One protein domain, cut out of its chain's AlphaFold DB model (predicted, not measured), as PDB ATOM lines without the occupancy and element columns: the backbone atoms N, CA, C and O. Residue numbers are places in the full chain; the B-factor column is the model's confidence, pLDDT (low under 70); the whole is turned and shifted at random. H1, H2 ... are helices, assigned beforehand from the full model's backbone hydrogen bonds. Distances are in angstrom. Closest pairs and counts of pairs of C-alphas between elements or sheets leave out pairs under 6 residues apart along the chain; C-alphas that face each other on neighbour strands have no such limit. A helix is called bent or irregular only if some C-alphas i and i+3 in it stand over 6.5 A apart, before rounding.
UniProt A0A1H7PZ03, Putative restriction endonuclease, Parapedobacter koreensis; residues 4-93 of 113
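AT A GLANCE: This is residues 4 to 93 of the 113 residues of the protein "Putative restriction endonuclease" of Parapedobacter koreensis (UniProt A0A1H7PZ03). Four helices joined by wide loops make this domain, with H2 in the middle, H3 packed on it at a steep crossing angle, and H4 set across its first residues. H1 comes near that same end of H2 without clearly touching it, and residues 86 to 93, after H4, run on past its end and turn round near residue 90 in a small loop where residues 87 to 88 pair with residues 91 to 92. The printed part has 90 residues with four named helices in the order H1, H2, H3, H4 and no named strand, and its class is all helix, with 48 residues in the helices. Two long loops, residues 15 to 27 and residues 42 to 53, lead into and out of H2. The whole is compact, with a radius of gyration of the C-alphas of 13.3 A, and spans 37 by 30 by 20 A along its three main axes.

IN THESE COORDINATES: The printed part begins with H1, residues 4 to 14, whose C-alpha 4 is at (152.202, 238.709, 296.227); it is 15.6 A long from first to last C-alpha. Residues 15 to 27 hold no named element, but within them residues 20 to 21 pair with residues 24 to 25, antiparallel, a pairing too short to be named. H2 follows with residues 28 to 41 and runs 20.0 A, from C-alpha 28 at (136.880, 218.510, 305.468) to C-alpha 41 at (139.947, 223.686, 286.373). After residues 42 to 53, again with no named element, H3 takes residues 54 to 67 and runs 19.7 A. H2 and H3, with 14 residues each, are the longest helices. H4, residues 77 to 85, is 15.4 A long and ends at C-alpha 85, at (137.188, 231.768, 310.173). H4 is neither bent nor irregular, but only just: C-alphas 77 and 80 are 6.2 A apart. Beyond it, residues 87 to 88 pair with residues 91 to 92, antiparallel, in a second short pairing.

HOW THE PARTS SIT: H1 and H2 are close but not clearly touching, with 2 pairs of C-alphas within 8 A; their closest C-alphas, those of Leu 13 and Pro 30, are 7.8 A apart. The two run opposite ways at a steep tilt of 45 degrees. H2 and H3 touch, with 13 pairs of C-alphas within 8 A, the closest being those of Thr 35 and Phe 60 at 5.5 A. They run opposite ways at a steep tilt of 61 degrees, and their centres are 9.0 A apart. H2 touches H4 with residues 28 to 32 alone; the closest C-alphas are those of Lys 29 and Pro 79, 5.3 A apart. The lines of H2 and H4 are about perpendicular, at 87 degrees. H1 is apart from H3 and from H4, and H3 and H4 are apart too. In H1, H2 and H3 every O i to N i+4 pair is within hydrogen-bond range, whereas in H4 2 of 5 such pairs are, beside 4 of 6 O i to N i+3 pairs.

THE WHOLE: The two C-alphas farthest apart, those of Arg 22 and Leu 46, are 37.7 A apart, and each belongs to one of the two long links. These are the links from H1 to H2, with 13 residues, and from H2 to H3, with 12 residues; the link from H3 to H4, with 9 residues, is short but not tight. The first and last printed C-alphas, those of Ala 4 and Phe 93, are 15.2 A apart. The printed part has no cut. The mean pLDDT of the printed part is 92.5 and that of H4 is 78; no printed residue is under 70.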
ATOM      1  N   ALA A   4     152.445 238.471 294.809       89.50
ATOM      2  CA  ALA A   4     152.202 238.709 296.227       89.50
ATOM      3  C   ALA A   4     150.867 238.088 296.646       89.50
ATOM      4  O   ALA A   4     150.831 237.295 297.587       89.50
ATOM      5  N   ALA A   5     149.803 238.343 295.876       89.81
ATOM      6  CA  ALA A   5     148.501 237.721 296.103       89.81
ATOM      7  C   ALA A   5     148.592 236.185 296.087       89.81
ATOM      8  O   ALA A   5     148.083 235.523 296.991       89.81
ATOM      9  N   LEU A   6     149.301 235.603 295.110       91.81
ATOM     10  CA  LEU A   6     149.487 234.151 295.035       91.81
ATOM     11  C   LEU A   6     150.166 233.585 296.292       91.81
ATOM     12  O   LEU A   6     149.685 232.601 296.851       91.81
ATOM     13  N   HIS A   7     151.251 234.208 296.762       94.25
ATOM     14  CA  HIS A   7     151.934 233.781 297.987       94.25
ATOM     15  C   HIS A   7     151.024 233.856 299.214       94.25
ATOM     16  O   HIS A   7     150.988 232.912 300.008       94.25
ATOM     17  N   THR A   8     150.256 234.939 299.341       94.69
ATOM     18  CA  THR A   8     149.283 235.121 300.421       94.69
ATOM     19  C   THR A   8     148.258 233.988 300.448       94.69
ATOM     20  O   THR A   8     148.048 233.364 301.492       94.69
ATOM     21  N   TYR A   9     147.638 233.678 299.306       93.31
ATOM     22  CA  TYR A   9     146.634 232.617 299.239       93.31
ATOM     23  C   TYR A   9     147.245 231.228 299.420       93.31
ATOM     24  O   TYR A   9     146.694 230.428 300.171       93.31
ATOM     25  N   LEU A  10     148.408 230.935 298.831       94.19
ATOM     26  CA  LEU A  10     149.095 229.657 299.059       94.19
ATOM     27  C   LEU A  10     149.386 229.425 300.545       94.19
ATOM     28  O   LEU A  10     149.141 228.333 301.063       94.19
ATOM     29  N   HIS A  11     149.857 230.454 301.250       94.75
ATOM     30  CA  HIS A  11     150.072 230.372 302.688       94.75
ATOM     31  C   HIS A  11     148.760 230.089 303.438       94.75
ATOM     32  O   HIS A  11     148.701 229.152 304.233       94.75
ATOM     33  N   ALA A  12     147.691 230.842 303.158       94.00
ATOM     34  CA  ALA A  12     146.393 230.652 303.810       94.00
ATOM     35  C   ALA A  12     145.810 229.244 303.581       94.00
ATOM     36  O   ALA A  12     145.363 228.591 304.524       94.00
ATOM     37  N   LEU A  13     145.862 228.743 302.344       93.12
ATOM     38  CA  LEU A  13     145.277 227.455 301.958       93.12
ATOM     39  C   LEU A  13     146.069 226.249 302.473       93.12
ATOM     40  O   LEU A  13     145.489 225.195 302.730       93.12
ATOM     41  N   THR A  14     147.375 226.399 302.691       93.31
ATOM     42  CA  THR A  14     148.205 225.358 303.324       93.31
ATOM     43  C   THR A  14     148.099 225.349 304.854       93.31
ATOM     44  O   THR A  14     148.443 224.350 305.481       93.31
ATOM     45  N   HIS A  15     147.558 226.414 305.458       94.19
ATOM     46  CA  HIS A  15     147.447 226.596 306.911       94.19
ATOM     47  C   HIS A  15     145.997 226.723 307.401       94.19
ATOM     48  O   HIS A  15     145.735 227.339 308.438       94.19
ATOM     49  N   LEU A  16     145.044 226.116 306.687       93.62
ATOM     50  CA  LEU A  16     143.636 226.108 307.092       93.62
ATOM     51  C   LEU A  16     143.473 225.575 308.522       93.62
ATOM     52  O   LEU A  16     144.007 224.522 308.890       93.62
ATOM     53  N   LYS A  17     142.671 226.272 309.329       92.19
ATOM     54  CA  LYS A  17     142.367 225.871 310.708       92.19
ATOM     55  C   LYS A  17     141.496 224.621 310.707       92.19
ATOM     56  O   LYS A  17     140.317 224.682 310.353       92.19
ATOM     57  N   ARG A  18     142.048 223.493 311.149       92.19
ATOM     58  CA  ARG A  18     141.347 222.200 311.225       92.19
ATOM     59  C   ARG A  18     141.060 221.830 312.674       92.19
ATOM     60  O   ARG A  18     141.934 221.959 313.526       92.19
ATOM     61  N   ALA A  19     139.845 221.358 312.943       90.12
ATOM     62  CA  ALA A  19     139.476 220.892 314.274       90.12
ATOM     63  C   ALA A  19     140.258 219.610 314.634       90.12
ATOM     64  O   ALA A  19     140.428 218.747 313.765       90.12
ATOM     65  N   PRO A  20     140.731 219.464 315.884       93.12
ATOM     66  CA  PRO A  20     141.283 218.203 316.356       93.12
ATOM     67  C   PRO A  20     140.159 217.179 316.544       93.12
ATOM     68  O   PRO A  20     139.086 217.499 317.055       93.12
ATOM     69  N   THR A  21     140.409 215.935 316.152       94.38
ATOM     70  CA  THR A  21     139.502 214.802 316.341       94.38
ATOM     71  C   THR A  21     140.278 213.615 316.910       94.38
ATOM     72  O   THR A  21     141.511 213.585 316.916       94.38
ATOM     73  N   ARG A  22     139.556 212.576 317.338       95.12
ATOM     74  CA  ARG A  22     140.155 211.292 317.743       95.12
ATOM     75  C   ARG A  22     140.917 210.566 316.621       95.12
ATOM     76  O   ARG A  22     141.609 209.597 316.905       95.12
ATOM     77  N   TYR A  23     140.768 210.998 315.367       94.31
ATOM     78  CA  TYR A  23     141.412 210.420 314.183       94.31
ATOM     79  C   TYR A  23     142.482 211.351 313.583       94.31
ATOM     80  O   TYR A  23     142.921 211.139 312.456       94.31
ATOM     81  N   GLY A  24     142.885 212.398 314.312       94.25
ATOM     82  CA  GLY A  24     143.804 213.430 313.837       94.25
ATOM     83  C   GLY A  24     143.084 214.732 313.490       94.25
ATOM     84  O   GLY A  24     142.047 215.059 314.055       94.25
ATOM     85  N   THR A  25     143.654 215.527 312.588       94.62
ATOM     86  CA  THR A  25     143.029 216.797 312.180       94.62
ATOM     87  C   THR A  25     141.934 216.560 311.144       94.62
ATOM     88  O   THR A  25     142.114 215.782 310.209       94.62
ATOM     89  N   ALA A  26     140.801 217.246 311.299       93.94
ATOM     90  CA  ALA A  26     139.635 217.092 310.438       93.94
ATOM     91  C   ALA A  26     139.956 217.452 308.962       93.94
ATOM     92  O   ALA A  26     140.410 218.573 308.700       93.94
ATOM     93  N   PRO A  27     139.702 216.560 307.981       95.25
ATOM     94  CA  PRO A  27     140.130 216.749 306.588       95.25
ATOM     95  C   PRO A  27     139.169 217.594 305.735       95.25
ATOM     96  O   PRO A  27     139.515 217.971 304.619       95.25
ATOM     97  N   HIS A  28     137.982 217.929 306.249       95.00
ATOM     98  CA  HIS A  28     136.880 218.510 305.468       95.00
ATOM     99  C   HIS A  28     137.247 219.787 304.706       95.00
ATOM    100  O   HIS A  28     136.920 219.908 303.530       95.00
ATOM    101  N   LYS A  29     137.930 220.740 305.354       93.88
ATOM    102  CA  LYS A  29     138.294 222.015 304.715       93.88
ATOM    103  C   LYS A  29     139.282 221.826 303.551       93.88
ATOM    104  O   LYS A  29     138.975 222.320 302.470       93.88
ATOM    105  N   PRO A  30     140.416 221.106 303.719       95.06
ATOM    106  CA  PRO A  30     141.293 220.778 302.595       95.06
ATOM    107  C   PRO A  30     140.583 220.083 301.430       95.06
ATOM    108  O   PRO A  30     140.763 220.493 300.289       95.06
ATOM    109  N   VAL A  31     139.755 219.067 301.712       96.44
ATOM    110  CA  VAL A  31     139.039 218.321 300.661       96.44
ATOM    111  C   VAL A  31     138.075 219.234 299.908       96.44
ATOM    112  O   VAL A  31     138.042 219.206 298.678       96.44
ATOM    113  N   LEU A  32     137.342 220.099 300.620       95.38
ATOM    114  CA  LEU A  32     136.485 221.091 299.976       95.38
ATOM    115  C   LEU A  32     137.309 222.028 299.087       95.38
ATOM    116  O   LEU A  32     136.941 222.218 297.937       95.38
ATOM    117  N   MET A  33     138.438 222.564 299.558       95.38
ATOM    118  CA  MET A  33     139.239 223.492 298.751       95.38
ATOM    119  C   MET A  33     139.746 222.860 297.448       95.38
ATOM    120  O   MET A  33     139.652 223.485 296.394       95.38
ATOM    121  N   LEU A  34     140.230 221.615 297.508       96.56
ATOM    122  CA  LEU A  34     140.655 220.868 296.319       96.56
ATOM    123  C   LEU A  34     139.491 220.636 295.352       96.56
ATOM    124  O   LEU A  34     139.640 220.840 294.154       96.56
ATOM    125  N   THR A  35     138.313 220.314 295.886       97.06
ATOM    126  CA  THR A  35     137.092 220.152 295.087       97.06
ATOM    127  C   THR A  35     136.742 221.436 294.331       97.06
ATOM    128  O   THR A  35     136.430 221.394 293.146       97.06
ATOM    129  N   LEU A  36     136.816 222.599 294.984       95.75
ATOM    130  CA  LEU A  36     136.522 223.879 294.330       95.75
ATOM    131  C   LEU A  36     137.539 224.200 293.229       95.75
ATOM    132  O   LEU A  36     137.147 224.671 292.165       95.75
ATOM    133  N   MET A  37     138.826 223.925 293.471       95.81
ATOM    134  CA  MET A  37     139.884 224.093 292.467       95.81
ATOM    135  C   MET A  37     139.643 223.200 291.249       95.81
ATOM    136  O   MET A  37     139.741 223.679 290.124       95.81
ATOM    137  N   GLU A  38     139.275 221.939 291.466       97.62
ATOM    138  CA  GLU A  38     138.970 220.992 290.394       97.62
ATOM    139  C   GLU A  38     137.774 221.443 289.546       97.62
ATOM    140  O   GLU A  38     137.821 221.381 288.319       97.62
ATOM    141  N   LEU A  39     136.706 221.948 290.170       97.44
ATOM    142  CA  LEU A  39     135.545 222.461 289.435       97.44
ATOM    143  C   LEU A  39     135.880 223.686 288.576       97.44
ATOM    144  O   LEU A  39     135.333 223.834 287.480       97.44
ATOM    145  N   VAL A  40     136.765 224.557 289.067       96.75
ATOM    146  CA  VAL A  40     137.277 225.700 288.297       96.75
ATOM    147  C   VAL A  40     138.158 225.214 287.147       96.75
ATOM    148  O   VAL A  40     137.979 225.660 286.017       96.75
ATOM    149  N   GLU A  41     139.064 224.264 287.396       97.06
ATOM    150  CA  GLU A  41     139.947 223.686 286.373       97.06
ATOM    151  C   GLU A  41     139.159 222.987 285.254       97.06
ATOM    152  O   GLU A  41     139.464 223.161 284.075       97.06
ATOM    153  N   LYS A  42     138.089 222.266 285.606       96.62
ATOM    154  CA  LYS A  42     137.161 221.632 284.654       96.62
ATOM    155  C   LYS A  42     136.273 222.632 283.899       96.62
ATOM    156  O   LYS A  42     135.539 222.224 283.002       96.62
ATOM    157  N   GLY A  43     136.289 223.917 284.260       95.81
ATOM    158  CA  GLY A  43     135.422 224.940 283.668       95.81
ATOM    159  C   GLY A  43     133.939 224.786 284.025       95.81
ATOM    160  O   GLY A  43     133.085 225.356 283.350       95.81
ATOM    161  N   ILE A  44     133.618 224.020 285.073       95.19
ATOM    162  CA  ILE A  44     132.245 223.839 285.571       95.19
ATOM    163  C   ILE A  44     131.797 225.092 286.326       95.19
ATOM    164  O   ILE A  44     130.646 225.519 286.222       95.19
ATOM    165  N   VAL A  45     132.716 225.689 287.085       94.50
ATOM    166  CA  VAL A  45     132.496 226.952 287.789       94.50
ATOM    167  C   VAL A  45     133.344 228.028 287.127       94.50
ATOM    168  O   VAL A  45     134.571 227.979 287.170       94.50
ATOM    169  N   LEU A  46     132.671 228.989 286.498       91.50
ATOM    170  CA  LEU A  46     133.305 230.066 285.729       91.50
ATOM    171  C   LEU A  46     133.423 231.372 286.521       91.50
ATOM    172  O   LEU A  46     134.300 232.189 286.251       91.50
ATOM    173  N   ASP A  47     132.560 231.544 287.519       92.44
ATOM    174  CA  ASP A  47     132.504 232.725 288.372       92.44
ATOM    175  C   ASP A  47     132.965 232.384 289.793       92.44
ATOM    176  O   ASP A  47     132.909 231.232 290.215       92.44
ATOM    177  N   ASN A  48     133.353 233.388 290.586       91.56
ATOM    178  CA  ASN A  48     133.706 233.210 292.002       91.56
ATOM    179  C   ASN A  48     132.463 232.968 292.888       91.56
ATOM    180  O   ASN A  48     132.176 233.712 293.829       91.56
ATOM    181  N   ARG A  49     131.663 231.962 292.535       91.50
ATOM    182  CA  ARG A  49     130.419 231.606 293.204       91.50
ATOM    183  C   ARG A  49     130.157 230.115 293.055       91.50
ATOM    184  O   ARG A  49     129.949 229.612 291.958       91.50
ATOM    185  N   PHE A  50     130.068 229.439 294.191       91.62
ATOM    186  CA  PHE A  50     129.812 228.008 294.259       91.62
ATOM    187  C   PHE A  50     128.440 227.769 294.880       91.62
ATOM    188  O   PHE A  50     128.179 228.175 296.014       91.62
ATOM    189  N   GLU A  51     127.548 227.117 294.139       89.06
ATOM    190  CA  GLU A  51     126.293 226.627 294.702       89.06
ATOM    191  C   GLU A  51     126.489 225.230 295.289       89.06
ATOM    192  O   GLU A  51     127.143 224.389 294.679       89.06
ATOM    193  N   ALA A  52     125.868 224.956 296.438       88.00
ATOM    194  CA  ALA A  52     125.751 223.607 296.992       88.00
ATOM    195  C   ALA A  52     124.771 222.764 296.151       88.00
ATOM    196  O   ALA A  52     123.645 222.491 296.563       88.00
ATOM    197  N   ASN A  53     125.182 222.431 294.930       90.94
ATOM    198  CA  ASN A  53     124.443 221.622 293.971       90.94
ATOM    199  C   ASN A  53     124.978 220.178 293.938       90.94
ATOM    200  O   ASN A  53     125.966 219.849 294.595       90.94
ATOM    201  N   ALA A  54     124.309 219.310 293.175       92.44
ATOM    202  CA  ALA A  54     124.689 217.902 293.069       92.44
ATOM    203  C   ALA A  54     126.110 217.707 292.509       92.44
ATOM    204  O   ALA A  54     126.808 216.809 292.964       92.44
ATOM    205  N   GLU A  55     126.546 218.572 291.590       94.88
ATOM    206  CA  GLU A  55     127.879 218.522 290.977       94.88
ATOM    207  C   GLU A  55     128.990 218.741 292.015       94.88
ATOM    208  O   GLU A  55     129.919 217.941 292.138       94.88
ATOM    209  N   LEU A  56     128.857 219.790 292.834       94.94
ATOM    210  CA  LEU A  56     129.814 220.097 293.893       94.94
ATOM    211  C   LEU A  56     129.819 219.020 294.985       94.94
ATOM    212  O   LEU A  56     130.886 218.628 295.454       94.94
ATOM    213  N   VAL A  57     128.641 218.528 295.380       94.94
ATOM    214  CA  VAL A  57     128.525 217.453 296.377       94.94
ATOM    215  C   VAL A  57     129.152 216.159 295.856       94.94
ATOM    216  O   VAL A  57     129.912 215.524 296.581       94.94
ATOM    217  N   GLY A  58     128.866 215.779 294.608       96.44
ATOM    218  CA  GLY A  58     129.423 214.585 293.973       96.44
ATOM    219  C   GLY A  58     130.945 214.639 293.905       96.44
ATOM    220  O   GLY A  58     131.609 213.761 294.452       96.44
ATOM    221  N   THR A  59     131.490 215.733 293.367       97.62
ATOM    222  CA  THR A  59     132.945 215.938 293.257       97.62
ATOM    223  C   THR A  59     133.619 215.926 294.636       97.62
ATOM    224  O   THR A  59     134.686 215.340 294.814       97.62
ATOM    225  N   PHE A  60     132.981 216.505 295.662       97.25
ATOM    226  CA  PHE A  60     133.491 216.438 297.034       97.25
ATOM    227  C   PHE A  60     133.548 215.004 297.564       97.25
ATOM    228  O   PHE A  60     134.535 214.627 298.193       97.25
ATOM    229  N   LEU A  61     132.500 214.204 297.346       97.19
ATOM    230  CA  LEU A  61     132.448 212.819 297.817       97.19
ATOM    231  C   LEU A  61     133.466 211.930 297.091       97.19
ATOM    232  O   LEU A  61     134.082 211.079 297.733       97.19
ATOM    233  N   GLU A  62     133.684 212.150 295.797       98.00
ATOM    234  CA  GLU A  62     134.726 211.473 295.016       98.00
ATOM    235  C   GLU A  62     136.124 211.806 295.556       98.00
ATOM    236  O   GLU A  62     136.888 210.907 295.916       98.00
ATOM    237  N   ASN A  63     136.425 213.097 295.732       98.12
ATOM    238  CA  ASN A  63     137.684 213.542 296.328       98.12
ATOM    239  C   ASN A  63     137.863 213.046 297.762       98.12
ATOM    240  O   ASN A  63     138.970 212.689 298.168       98.12
ATOM    241  N   TRP A  64     136.786 212.990 298.542       97.50
ATOM    242  CA  TRP A  64     136.820 212.438 299.888       97.50
ATOM    243  C   TRP A  64     137.247 210.972 299.874       97.50
ATOM    244  O   TRP A  64     138.160 210.599 300.607       97.50
ATOM    245  N   GLN A  65     136.609 210.147 299.040       97.69
ATOM    246  CA  GLN A  65     136.939 208.725 298.919       97.69
ATOM    247  C   GLN A  65     138.381 208.507 298.455       97.69
ATOM    248  O   GLN A  65     139.033 207.571 298.914       97.69
ATOM    249  N   LEU A  66     138.889 209.380 297.584       98.00
ATOM    250  CA  LEU A  66     140.257 209.308 297.081       98.00
ATOM    251  C   LEU A  66     141.305 209.716 298.131       98.00
ATOM    252  O   LEU A  66     142.362 209.094 298.223       98.00
ATOM    253  N   LEU A  67     141.037 210.775 298.900       97.00
ATOM    254  CA  LEU A  67     142.052 211.456 299.715       97.00
ATOM    255  C   LEU A  67     141.974 211.126 301.210       97.00
ATOM    256  O   LEU A  67     142.970 211.264 301.926       97.00
ATOM    257  N   VAL A  68     140.808 210.722 301.720       97.00
ATOM    258  CA  VAL A  68     140.590 210.512 303.155       97.00
ATOM    259  C   VAL A  68     140.673 209.028 303.494       97.00
ATOM    260  O   VAL A  68     139.722 208.272 303.349       97.00
ATOM    261  N   THR A  69     141.815 208.626 304.047       96.12
ATOM    262  CA  THR A  69     142.080 207.246 304.499       96.12
ATOM    263  C   THR A  69     141.745 207.006 305.973       96.12
ATOM    264  O   THR A  69     141.938 205.913 306.502       96.12
ATOM    265  N   THR A  70     141.258 208.035 306.666       96.31
ATOM    266  CA  THR A  70     140.921 207.990 308.095       96.31
ATOM    267  C   THR A  70     139.416 207.786 308.299       96.31
ATOM    268  O   THR A  70     138.639 208.137 307.414       96.31
ATOM    269  N   PRO A  71     138.955 207.308 309.471       95.75
ATOM    270  CA  PRO A  71     137.531 207.030 309.727       95.75
ATOM    271  C   PRO A  71     136.615 208.265 309.875       95.75
ATOM    272  O   PRO A  71     135.572 208.187 310.527       95.75
ATOM    273  N   HIS A  72     137.000 209.423 309.335       95.19
ATOM    274  CA  HIS A  72     136.145 210.607 309.322       95.19
ATOM    275  C   HIS A  72     134.937 210.381 308.400       95.19
ATOM    276  O   HIS A  72     135.039 209.713 307.373       95.19
ATOM    277  N   GLN A  73     133.793 210.976 308.743       92.75
ATOM    278  CA  GLN A  73     132.603 210.951 307.891       92.75
ATOM    279  C   GLN A  73     132.640 212.099 306.886       92.75
ATOM    280  O   GLN A  73     133.019 213.210 307.245       92.75
ATOM    281  N   ALA A  74     132.197 211.843 305.657       91.44
ATOM    282  CA  ALA A  74     132.145 212.826 304.578       91.44
ATOM    283  C   ALA A  74     130.971 213.813 304.741       91.44
ATOM    284  O   ALA A  74     130.096 213.908 303.884       91.44
ATOM    285  N   ASP A  75     130.923 214.537 305.860       89.62
ATOM    286  CA  ASP A  75     129.931 215.594 306.062       89.62
ATOM    287  C   ASP A  75     130.325 216.842 305.260       89.62
ATOM    288  O   ASP A  75     131.291 217.546 305.582       89.62
ATOM    289  N   PHE A  76     129.561 217.086 304.198       85.12
ATOM    290  CA  PHE A  76     129.717 218.217 303.290       85.12
ATOM    291  C   PHE A  76     129.178 219.534 303.868       85.12
ATOM    292  O   PHE A  76     129.581 220.604 303.422       85.12
ATOM    293  N   THR A  77     128.302 219.503 304.876       79.69
ATOM    294  CA  THR A  77     127.631 220.713 305.385       79.69
ATOM    295  C   THR A  77     128.544 221.567 306.268       79.69
ATOM    296  O   THR A  77     128.566 222.793 306.153       79.69
ATOM    297  N   GLN A  78     129.354 220.930 307.118       72.56
ATOM    298  CA  GLN A  78     130.269 221.611 308.034       72.56
ATOM    299  C   GLN A  78     131.320 222.525 307.383       72.56
ATOM    300  O   GLN A  78     131.483 223.657 307.858       72.56
ATOM    301  N   PRO A  79     132.079 222.097 306.353       74.56
ATOM    302  CA  PRO A  79     133.224 222.868 305.878       74.56
ATOM    303  C   PRO A  79     132.842 224.246 305.332       74.56
ATOM    304  O   PRO A  79     133.621 225.183 305.512       74.56
ATOM    305  N   PHE A  80     131.630 224.414 304.786       72.62
ATOM    306  CA  PHE A  80     131.140 225.729 304.364       72.62
ATOM    307  C   PHE A  80     131.179 226.726 305.515       72.62
ATOM    308  O   PHE A  80     131.605 227.863 305.308       72.62
ATOM    309  N   TYR A  81     130.706 226.341 306.702       74.06
ATOM    310  CA  TYR A  81     130.618 227.238 307.858       74.06
ATOM    311  C   TYR A  81     131.983 227.479 308.479       74.06
ATOM    312  O   TYR A  81     132.343 228.610 308.801       74.06
ATOM    313  N   CYS A  82     132.787 226.427 308.611       79.94
ATOM    314  CA  CYS A  82     134.054 226.540 309.314       79.94
ATOM    315  C   CYS A  82     135.101 227.368 308.543       79.94
ATOM    316  O   CYS A  82     135.985 227.945 309.188       79.94
ATOM    317  N   LEU A  83     135.029 227.436 307.205       85.25
ATOM    318  CA  LEU A  83     135.958 228.219 306.369       85.25
ATOM    319  C   LEU A  83     135.850 229.735 306.576       85.25
ATOM    320  O   LEU A  83     136.828 230.439 306.361       85.25
ATOM    321  N   GLN A  84     134.722 230.248 307.080       83.00
ATOM    322  CA  GLN A  84     134.543 231.685 307.362       83.00
ATOM    323  C   GLN A  84     135.561 232.254 308.368       83.00
ATOM    324  O   GLN A  84     135.730 233.464 308.478       83.00
ATOM    325  N   SER A  85     136.200 231.385 309.156       84.62
ATOM    326  CA  SER A  85     137.188 231.768 310.173       84.62
ATOM    327  C   SER A  85     138.636 231.794 309.667       84.62
ATOM    328  O   SER A  85     139.545 232.189 310.417       84.62
ATOM    329  N   ASP A  86     138.864 231.338 308.434       91.00
ATOM    330  CA  ASP A  86     140.161 231.346 307.772       91.00
ATOM    331  C   ASP A  86     140.374 232.672 307.036       91.00
ATOM    332  O   ASP A  86     139.432 233.320 306.576       91.00
ATOM    333  N   LYS A  87     141.630 233.117 306.999       92.75
ATOM    334  CA  LYS A  87     141.994 234.452 306.531       92.75
ATOM    335  C   LYS A  87     143.217 234.410 305.629       92.75
ATOM    336  O   LYS A  87     144.126 233.618 305.864       92.75
ATOM    337  N   ALA A  88     143.241 235.309 304.660       93.25
ATOM    338  CA  ALA A  88     144.366 235.622 303.796       93.25
ATOM    339  C   ALA A  88     144.706 237.102 304.030       93.25
ATOM    340  O   ALA A  88     143.821 237.944 303.945       93.25
ATOM    341  N   ASP A  89     145.943 237.400 304.432       91.69
ATOM    342  CA  ASP A  89     146.395 238.762 304.789       91.69
ATOM    343  C   ASP A  89     145.475 239.513 305.779       91.69
ATOM    344  O   ASP A  89     145.165 240.690 305.646       91.69
ATOM    345  N   GLY A  90     144.967 238.799 306.789       89.38
ATOM    346  CA  GLY A  90     144.081 239.377 307.809       89.38
ATOM    347  C   GLY A  90     142.605 239.501 307.403       89.38
ATOM    348  O   GLY A  90     141.753 239.673 308.290       89.38
ATOM    349  N   GLU A  91     142.280 239.297 306.127       90.31
ATOM    350  CA  GLU A  91     140.928 239.364 305.569       90.31
ATOM    351  C   GLU A  91     140.321 237.971 305.354       90.31
ATOM    352  O   GLU A  91     141.026 237.001 305.086       90.31
ATOM    353  N   SER A  92     138.999 237.841 305.505       90.50
ATOM    354  CA  SER A  92     138.315 236.579 305.185       90.50
ATOM    355  C   SER A  92     138.304 236.383 303.676       90.50
ATOM    356  O   SER A  92     137.891 237.287 302.958       90.50
ATOM    357  N   PHE A  93     138.689 235.199 303.204       91.25
ATOM    358  CA  PHE A  93     138.589 234.847 301.783       91.25
ATOM    359  C   PHE A  93     137.321 234.050 301.448       91.25
ATOM    360  O   PHE A  93     137.045 233.788 300.280       91.25
TER     361      PHE A  93